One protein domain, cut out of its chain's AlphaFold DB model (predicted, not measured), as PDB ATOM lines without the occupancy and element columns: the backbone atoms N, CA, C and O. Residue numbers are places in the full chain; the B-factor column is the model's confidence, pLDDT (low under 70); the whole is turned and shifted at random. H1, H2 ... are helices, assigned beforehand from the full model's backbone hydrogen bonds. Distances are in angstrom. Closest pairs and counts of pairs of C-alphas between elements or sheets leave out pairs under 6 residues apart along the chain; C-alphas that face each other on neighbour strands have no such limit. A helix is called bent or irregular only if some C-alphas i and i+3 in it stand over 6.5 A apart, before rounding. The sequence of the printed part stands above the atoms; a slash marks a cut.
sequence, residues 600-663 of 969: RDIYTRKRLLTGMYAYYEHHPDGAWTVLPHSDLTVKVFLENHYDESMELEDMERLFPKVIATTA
ATOM      1  N   ARG A 600     128.600 154.276 168.740       56.38
ATOM      2  CA  ARG A 600     130.013 154.037 169.111       56.38
ATOM      3  C   ARG A 600     130.941 153.544 167.987       56.38
ATOM      4  O   ARG A 600     132.152 153.683 168.113       56.38
ATOM      5  N   ASP A 601     130.411 153.009 166.887       64.19
ATOM      6  CA  ASP A 601     131.213 152.513 165.758       64.19
ATOM      7  C   ASP A 601     131.346 153.532 164.604       64.19
ATOM      8  O   ASP A 601     130.370 154.155 164.165       64.19
ATOM      9  N   ILE A 602     132.562 153.650 164.055       66.56
ATOM     10  CA  ILE A 602     132.941 154.613 163.008       66.56
ATOM     11  C   ILE A 602     132.140 154.426 161.708       66.56
ATOM     12  O   ILE A 602     131.830 155.404 161.022       66.56
ATOM     13  N   TYR A 603     131.737 153.194 161.371       66.25
ATOM     14  CA  TYR A 603     130.922 152.929 160.180       66.25
ATOM     15  C   TYR A 603     129.485 153.440 160.356       66.25
ATOM     16  O   TYR A 603     128.904 154.026 159.436       66.25
ATOM     17  N   THR A 604     128.933 153.273 161.559       67.38
ATOM     18  CA  THR A 604     127.608 153.793 161.930       67.38
ATOM     19  C   THR A 604     127.608 155.324 161.928       67.38
ATOM     20  O   THR A 604     126.710 155.931 161.341       67.38
ATOM     21  N   ARG A 605     128.667 155.954 162.456       73.12
ATOM     22  CA  ARG A 605     128.870 157.417 162.423       73.12
ATOM     23  C   ARG A 605     129.009 157.955 160.999       73.12
ATOM     24  O   ARG A 605     128.309 158.897 160.634       73.12
ATOM     25  N   LYS A 606     129.812 157.307 160.145       75.69
ATOM     26  CA  LYS A 606     129.926 157.670 158.721       75.69
ATOM     27  C   LYS A 606     128.566 157.629 158.017       75.69
ATOM     28  O   LYS A 606     128.232 158.556 157.285       75.69
ATOM     29  N   ARG A 607     127.758 156.587 158.251       72.06
ATOM     30  CA  ARG A 607     126.393 156.494 157.697       72.06
ATOM     31  C   ARG A 607     125.484 157.607 158.209       72.06
ATOM     32  O   ARG A 607     124.708 158.143 157.420       72.06
ATOM     33  N   LEU A 608     125.586 157.947 159.491       74.56
ATOM     34  CA  LEU A 608     124.782 158.989 160.114       74.56
ATOM     35  C   LEU A 608     125.117 160.373 159.546       74.56
ATOM     36  O   LEU A 608     124.204 161.062 159.103       74.56
ATOM     37  N   LEU A 609     126.402 160.728 159.438       77.88
ATOM     38  CA  LEU A 609     126.854 161.984 158.820       77.88
ATOM     39  C   LEU A 609     126.468 162.060 157.336       77.88
ATOM     40  O   LEU A 609     125.981 163.091 156.877       77.88
ATOM     41  N   THR A 610     126.588 160.959 156.583       77.38
ATOM     42  CA  THR A 610     126.090 160.894 155.198       77.38
ATOM     43  C   THR A 610     124.570 161.086 155.133       77.38
ATOM     44  O   THR A 610     124.073 161.769 154.239       77.38
ATOM     45  N   GLY A 611     123.820 160.524 156.085       74.19
ATOM     46  CA  GLY A 611     122.375 160.717 156.207       74.19
ATOM     47  C   GLY A 611     121.990 162.153 156.577       74.19
ATOM     48  O   GLY A 611     121.040 162.692 156.010       74.19
ATOM     49  N   MET A 612     122.733 162.790 157.487       76.75
ATOM     50  CA  MET A 612     122.569 164.202 157.841       76.75
ATOM     51  C   MET A 612     122.855 165.092 156.636       76.75
ATOM     52  O   MET A 612     122.051 165.965 156.326       76.75
ATOM     53  N   TYR A 613     123.948 164.830 155.915       78.25
ATOM     54  CA  TYR A 613     124.300 165.547 154.690       78.25
ATOM     55  C   TYR A 613     123.169 165.461 153.665       78.25
ATOM     56  O   TYR A 613     122.733 166.483 153.144       78.25
ATOM     57  N   ALA A 614     122.629 164.255 153.445       71.44
ATOM     58  CA  ALA A 614     121.479 164.051 152.575       71.44
ATOM     59  C   ALA A 614     120.238 164.807 153.081       71.44
ATOM     60  O   ALA A 614     119.493 165.362 152.291       71.44
ATOM     61  N   TYR A 615     119.991 164.898 154.385       71.38
ATOM     62  CA  TYR A 615     118.867 165.692 154.887       71.38
ATOM     63  C   TYR A 615     119.040 167.203 154.666       71.38
ATOM     64  O   TYR A 615     118.088 167.862 154.238       71.38
ATOM     65  N   TYR A 616     120.239 167.738 154.919       67.69
ATOM     66  CA  TYR A 616     120.587 169.134 154.627       67.69
ATOM     67  C   TYR A 616     120.504 169.435 153.125       67.69
ATOM     68  O   TYR A 616     120.033 170.500 152.737       67.69
ATOM     69  N   GLU A 617     120.858 168.470 152.275       64.44
ATOM     70  CA  GLU A 617     120.674 168.540 150.821       64.44
ATOM     71  C   GLU A 617     119.193 168.707 150.424       64.44
ATOM     72  O   GLU A 617     118.892 169.352 149.428       64.44
ATOM     73  N   HIS A 618     118.249 168.164 151.198       54.44
ATOM     74  CA  HIS A 618     116.815 168.180 150.871       54.44
ATOM     75  C   HIS A 618     116.026 169.278 151.619       54.44
ATOM     76  O   HIS A 618     114.792 169.255 151.600       54.44
ATOM     77  N   HIS A 619     116.701 170.211 152.307       57.28
ATOM     78  CA  HIS A 619     116.052 171.347 152.974       57.28
ATOM     79  C   HIS A 619     115.623 172.442 151.976       57.28
ATOM     80  O   HIS A 619     116.331 172.704 151.002       57.28
ATOM     81  N   PRO A 620     114.462 173.093 152.205       47.34
ATOM     82  CA  PRO A 620     113.813 173.984 151.238       47.34
ATOM     83  C   PRO A 620     114.557 175.298 150.944       47.34
ATOM     84  O   PRO A 620     114.169 175.992 150.007       47.34
ATOM     85  N   ASP A 621     115.650 175.604 151.647       50.41
ATOM     86  CA  ASP A 621     116.428 176.843 151.465       50.41
ATOM     87  C   ASP A 621     117.379 176.816 150.243       50.41
ATOM     88  O   ASP A 621     118.198 177.710 150.051       50.41
ATOM     89  N   GLY A 622     117.258 175.815 149.361       50.03
ATOM     90  CA  GLY A 622     117.689 175.944 147.960       50.03
ATOM     91  C   GLY A 622     119.180 175.742 147.644       50.03
ATOM     92  O   GLY A 622     119.571 175.946 146.497       50.03
ATOM     93  N   ALA A 623     120.013 175.288 148.581       55.44
ATOM     94  CA  ALA A 623     121.471 175.233 148.387       55.44
ATOM     95  C   ALA A 623     122.045 173.885 147.888       55.44
ATOM     96  O   ALA A 623     123.256 173.684 147.912       55.44
ATOM     97  N   TRP A 624     121.248 172.916 147.423       58.53
ATOM     98  CA  TRP A 624     121.825 171.599 147.100       58.53
ATOM     99  C   TRP A 624     122.695 171.583 145.845       58.53
ATOM    100  O   TRP A 624     123.618 170.777 145.780       58.53
ATOM    101  N   THR A 625     122.462 172.458 144.865       56.97
ATOM    102  CA  THR A 625     123.294 172.543 143.650       56.97
ATOM    103  C   THR A 625     124.685 173.122 143.921       56.97
ATOM    104  O   THR A 625     125.562 172.979 143.079       56.97
ATOM    105  N   VAL A 626     124.894 173.736 145.090       69.69
ATOM    106  CA  VAL A 626     126.109 174.477 145.479       69.69
ATOM    107  C   VAL A 626     126.939 173.748 146.548       69.69
ATOM    108  O   VAL A 626     127.943 174.281 147.009       69.69
ATOM    109  N   LEU A 627     126.555 172.529 146.941       75.06
ATOM    110  CA  LEU A 627     127.266 171.746 147.960       75.06
ATOM    111  C   LEU A 627     128.181 170.666 147.328       75.06
ATOM    112  O   LEU A 627     127.811 170.075 146.312       75.06
ATOM    113  N   PRO A 628     129.348 170.340 147.911       72.50
ATOM    114  CA  PRO A 628     130.240 169.295 147.394       72.50
ATOM    115  C   PRO A 628     129.660 167.863 147.539       72.50
ATOM    116  O   PRO A 628     128.470 167.657 147.779       72.50
ATOM    117  N   HIS A 629     130.469 166.823 147.310       77.50
ATOM    118  CA  HIS A 629     130.059 165.432 147.561       77.50
ATOM    119  C   HIS A 629     130.067 165.119 149.066       77.50
ATOM    120  O   HIS A 629     131.024 165.481 149.751       77.50
ATOM    121  N   SER A 630     129.082 164.360 149.562       76.94
ATOM    122  CA  SER A 630     128.981 163.998 150.987       76.94
ATOM    123  C   SER A 630     130.254 163.345 151.522       76.94
ATOM    124  O   SER A 630     130.725 163.712 152.589       76.94
ATOM    125  N   ASP A 631     130.860 162.421 150.767       74.88
ATOM    126  CA  ASP A 631     132.098 161.744 151.190       74.88
ATOM    127  C   ASP A 631     133.250 162.704 151.485       74.88
ATOM    128  O   ASP A 631     134.079 162.386 152.332       74.88
ATOM    129  N   LEU A 632     133.321 163.854 150.807       76.81
ATOM    130  CA  LEU A 632     134.376 164.825 151.061       76.81
ATOM    131  C   LEU A 632     134.161 165.490 152.421       76.81
ATOM    132  O   LEU A 632     135.047 165.455 153.267       76.81
ATOM    133  N   THR A 633     132.966 166.029 152.658       82.31
ATOM    134  CA  THR A 633     132.638 166.696 153.922       82.31
ATOM    135  C   THR A 633     132.638 165.727 155.099       82.31
ATOM    136  O   THR A 633     133.137 166.058 156.168       82.31
ATOM    137  N   VAL A 634     132.128 164.508 154.910       83.25
ATOM    138  CA  VAL A 634     132.164 163.461 155.938       83.25
ATOM    139  C   VAL A 634     133.608 163.080 156.259       83.25
ATOM    140  O   VAL A 634     133.934 162.907 157.428       83.25
ATOM    141  N   LYS A 635     134.486 162.989 155.252       81.94
ATOM    142  CA  LYS A 635     135.912 162.728 155.467       81.94
ATOM    143  C   LYS A 635     136.581 163.867 156.245       81.94
ATOM    144  O   LYS A 635     137.203 163.588 157.260       81.94
ATOM    145  N   VAL A 636     136.389 165.122 155.826       84.75
ATOM    146  CA  VAL A 636     136.924 166.309 156.523       84.75
ATOM    147  C   VAL A 636     136.444 166.360 157.973       84.75
ATOM    148  O   VAL A 636     137.236 166.610 158.875       84.75
ATOM    149  N   PHE A 637     135.163 166.073 158.215       85.88
ATOM    150  CA  PHE A 637     134.617 166.032 159.568       85.88
ATOM    151  C   PHE A 637     135.273 164.939 160.419       85.88
ATOM    152  O   PHE A 637     135.710 165.218 161.531       85.88
ATOM    153  N   LEU A 638     135.368 163.715 159.890       84.19
ATOM    154  CA  LEU A 638     135.950 162.577 160.604       84.19
ATOM    155  C   LEU A 638     137.457 162.729 160.860       84.19
ATOM    156  O   LEU A 638     137.942 162.205 161.855       84.19
ATOM    157  N   GLU A 639     138.191 163.410 159.978       84.25
ATOM    158  CA  GLU A 639     139.644 163.593 160.105       84.25
ATOM    159  C   GLU A 639     140.022 164.790 160.988       84.25
ATOM    160  O   GLU A 639     140.997 164.700 161.729       84.25
ATOM    161  N   ASN A 640     139.265 165.894 160.931       82.62
ATOM    162  CA  ASN A 640     139.699 167.176 161.506       82.62
ATOM    163  C   ASN A 640     138.820 167.699 162.651       82.62
ATOM    164  O   ASN A 640     139.229 168.614 163.361       82.62
ATOM    165  N   HIS A 641     137.600 167.181 162.809       82.25
ATOM    166  CA  HIS A 641     136.610 167.741 163.739       82.25
ATOM    167  C   HIS A 641     135.983 166.704 164.667       82.25
ATOM    168  O   HIS A 641     135.105 167.054 165.451       82.25
ATOM    169  N   TYR A 642     136.403 165.447 164.579       79.69
ATOM    170  CA  TYR A 642     135.789 164.335 165.285       79.69
ATOM    171  C   TYR A 642     136.725 163.759 166.353       79.69
ATOM    172  O   TYR A 642     137.920 163.596 166.123       79.69
ATOM    173  N   ASP A 643     136.134 163.401 167.493       76.81
ATOM    174  CA  ASP A 643     136.755 162.650 168.585       76.81
ATOM    175  C   ASP A 643     135.812 161.513 169.025       76.81
ATOM    176  O   ASP A 643     134.586 161.630 168.914       76.81
ATOM    177  N   GLU A 644     136.359 160.404 169.531       69.81
ATOM    178  CA  GLU A 644     135.591 159.222 169.950       69.81
ATOM    179  C   GLU A 644     134.581 159.528 171.067       69.81
ATOM    180  O   GLU A 644     133.533 158.870 171.129       69.81
ATOM    181  N   SER A 645     134.870 160.555 171.878       73.44
ATOM    182  CA  SER A 645     134.032 161.057 172.973       73.44
ATOM    183  C   SER A 645     132.873 161.967 172.533       73.44
ATOM    184  O   SER A 645     132.031 162.318 173.355       73.44
ATOM    185  N   MET A 646     132.800 162.345 171.249       77.50
ATOM    186  CA  MET A 646     131.813 163.307 170.754       77.50
ATOM    187  C   MET A 646     130.392 162.723 170.716       77.50
ATOM    188  O   MET A 646     130.139 161.683 170.089       77.50
ATOM    189  N   GLU A 647     129.456 163.441 171.341       75.69
ATOM    190  CA  GLU A 647     128.030 163.107 171.381       75.69
ATOM    191  C   GLU A 647     127.296 163.488 170.084       75.69
ATOM    192  O   GLU A 647     127.741 164.325 169.291       75.69
ATOM    193  N   LEU A 648     126.135 162.863 169.854       71.19
ATOM    194  CA  LEU A 648     125.341 163.079 168.635       71.19
ATOM    195  C   LEU A 648     124.897 164.542 168.476       71.19
ATOM    196  O   LEU A 648     124.908 165.075 167.371       71.19
ATOM    197  N   GLU A 649     124.538 165.198 169.579       75.44
ATOM    198  CA  GLU A 649     124.071 166.590 169.598       75.44
ATOM    199  C   GLU A 649     125.182 167.574 169.194       75.44
ATOM    200  O   GLU A 649     124.938 168.540 168.464       75.44
ATOM    201  N   ASP A 650     126.426 167.292 169.588       80.12
ATOM    202  CA  ASP A 650     127.590 168.079 169.186       80.12
ATOM    203  C   ASP A 650     127.919 167.893 167.705       80.12
ATOM    204  O   ASP A 650     128.167 168.880 167.002       80.12
ATOM    205  N   MET A 651     127.828 166.657 167.199       78.69
ATOM    206  CA  MET A 651     127.927 166.391 165.762       78.69
ATOM    207  C   MET A 651     126.834 167.136 164.981       78.69
ATOM    208  O   MET A 651     127.132 167.770 163.970       78.69
ATOM    209  N   GLU A 652     125.585 167.129 165.458       75.88
ATOM    210  CA  GLU A 652     124.460 167.841 164.830       75.88
ATOM    211  C   GLU A 652     124.656 169.360 164.786       75.88
ATOM    212  O   GLU A 652     124.290 169.999 163.795       75.88
ATOM    213  N   ARG A 653     125.285 169.933 165.814       81.69
ATOM    214  CA  ARG A 653     125.592 171.365 165.894       81.69
ATOM    215  C   ARG A 653     126.781 171.778 165.021       81.69
ATOM    216  O   ARG A 653     126.777 172.881 164.468       81.69
ATOM    217  N   LEU A 654     127.809 170.934 164.916       83.50
ATOM    218  CA  LEU A 654     129.059 171.254 164.215       83.50
ATOM    219  C   LEU A 654     129.019 170.906 162.725       83.50
ATOM    220  O   LEU A 654     129.524 171.675 161.906       83.50
ATOM    221  N   PHE A 655     128.396 169.787 162.350       84.81
ATOM    222  CA  PHE A 655     128.420 169.280 160.976       84.81
ATOM    223  C   PHE A 655     127.911 170.281 159.920       84.81
ATOM    224  O   PHE A 655     128.561 170.399 158.885       84.81
ATOM    225  N   PRO A 656     126.846 171.078 160.149       81.75
ATOM    226  CA  PRO A 656     126.389 172.075 159.173       81.75
ATOM    227  C   PRO A 656     127.418 173.179 158.921       81.75
ATOM    228  O   PRO A 656     127.584 173.621 157.785       81.75
ATOM    229  N   LYS A 657     128.151 173.587 159.966       83.56
ATOM    230  CA  LYS A 657     129.253 174.547 159.832       83.56
ATOM    231  C   LYS A 657     130.374 173.948 158.991       83.56
ATOM    232  O   LYS A 657     130.862 174.616 158.092       83.56
ATOM    233  N   VAL A 658     130.698 172.673 159.217       85.75
ATOM    234  CA  VAL A 658     131.706 171.948 158.428       85.75
ATOM    235  C   VAL A 658     131.269 171.759 156.973       85.75
ATOM    236  O   VAL A 658     132.103 171.844 156.077       85.75
ATOM    237  N   ILE A 659     129.974 171.562 156.694       83.00
ATOM    238  CA  ILE A 659     129.441 171.559 155.320       83.00
ATOM    239  C   ILE A 659     129.727 172.899 154.632       83.00
ATOM    240  O   ILE A 659     130.246 172.902 153.514       83.00
ATOM    241  N   ALA A 660     129.413 174.017 155.295       81.25
ATOM    242  CA  ALA A 660     129.618 175.354 154.746       81.25
ATOM    243  C   ALA A 660     131.107 175.675 154.535       81.25
ATOM    244  O   ALA A 660     131.482 176.085 153.437       81.25
ATOM    245  N   THR A 661     131.961 175.410 155.532       85.12
ATOM    246  CA  THR A 661     133.410 175.641 155.410       85.12
ATOM    247  C   THR A 661     134.025 174.748 154.343       85.12
ATOM    248  O   THR A 661     134.716 175.250 153.471       85.12
ATOM    249  N   THR A 662     133.681 173.454 154.300       84.69
ATOM    250  CA  THR A 662     134.194 172.537 153.264       84.69
ATOM    251  C   THR A 662     133.787 172.989 151.860       84.69
ATOM    252  O   THR A 662     134.572 172.866 150.923       84.69
ATOM    253  N   ALA A 663     132.561 173.493 151.680       82.19
ATOM    254  CA  ALA A 663     132.123 174.020 150.391       82.19
ATOM    255  C   ALA A 663     132.942 175.253 149.978       82.19
ATOM    256  O   ALA A 663     133.350 175.352 148.819       82.19
TER     257      ALA A 663
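This is residues 600 to 663 of the 969 residues of the protein "F-box domain-containing protein" of Gymnopilus dilepis (UniProt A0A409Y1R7). Three helices, H1, H2 and H3, pack in a triangle, each steeply tilted to the other two. A loop sticks out at one end of the long axis with residues 618 to 623, and the link from H2 to H3 turns back at the other end. The printed part has 64 residues with three named helices, in the order H1, H2, H3, and no named strand; the class is all helix. It is compact, with a radius of gyration of the C-alphas of 11.2 A, and elongated, spanning 33 by 18 by 18 A.

H1, residues 602 to 617, touches H2, residues 630 to 640, closest at the C-alphas of Thr 610 and Ser 630, 6.0 A apart. They run opposite ways at a steep tilt of 53 degrees. H3, residues 648 to 663, touches H2 with residues 655 to 662 alone; the closest C-alphas, of Thr 633 and Ile 659, are 6.0 A apart. These two run opposite ways at a steep tilt of 68 degrees, only just short of about perpendicular. H1, with residues 609 to 616 alone, and H3, with residues 655 to 659 alone, only just touch, with 3 pairs of C-alphas within 8 A; the closest, of Leu 609 and Phe 655, are 7.8 A apart. They run the same way at a steep tilt of 61 degrees. Every O i to N i+4 pair is within hydrogen-bond range in H1 and H2, and 10 of 12 are in H3.

H1 begins at C-alpha 602 (132.941, 154.613, 163.008) and is 22.2 A long. H2 is 15.4 A long. H3 is 22.3 A long and ends at C-alpha 663 (132.123, 174.020, 150.391). It has a kink of 32 degrees near residue 656 and is only just irregular: C-alphas 653 and 656 are 6.8 A apart.

The two C-alphas farthest apart, of Gly 622 and Ser 645, are 33.4 A apart. The link from H1 to H2, 12 residues, is long; that from H2 to H3, 7 residues, is short. The printed part has no cut. The mean pLDDT of the printed part is 73.9; residues 600 to 604, 616 to 626 and 644 are under 70.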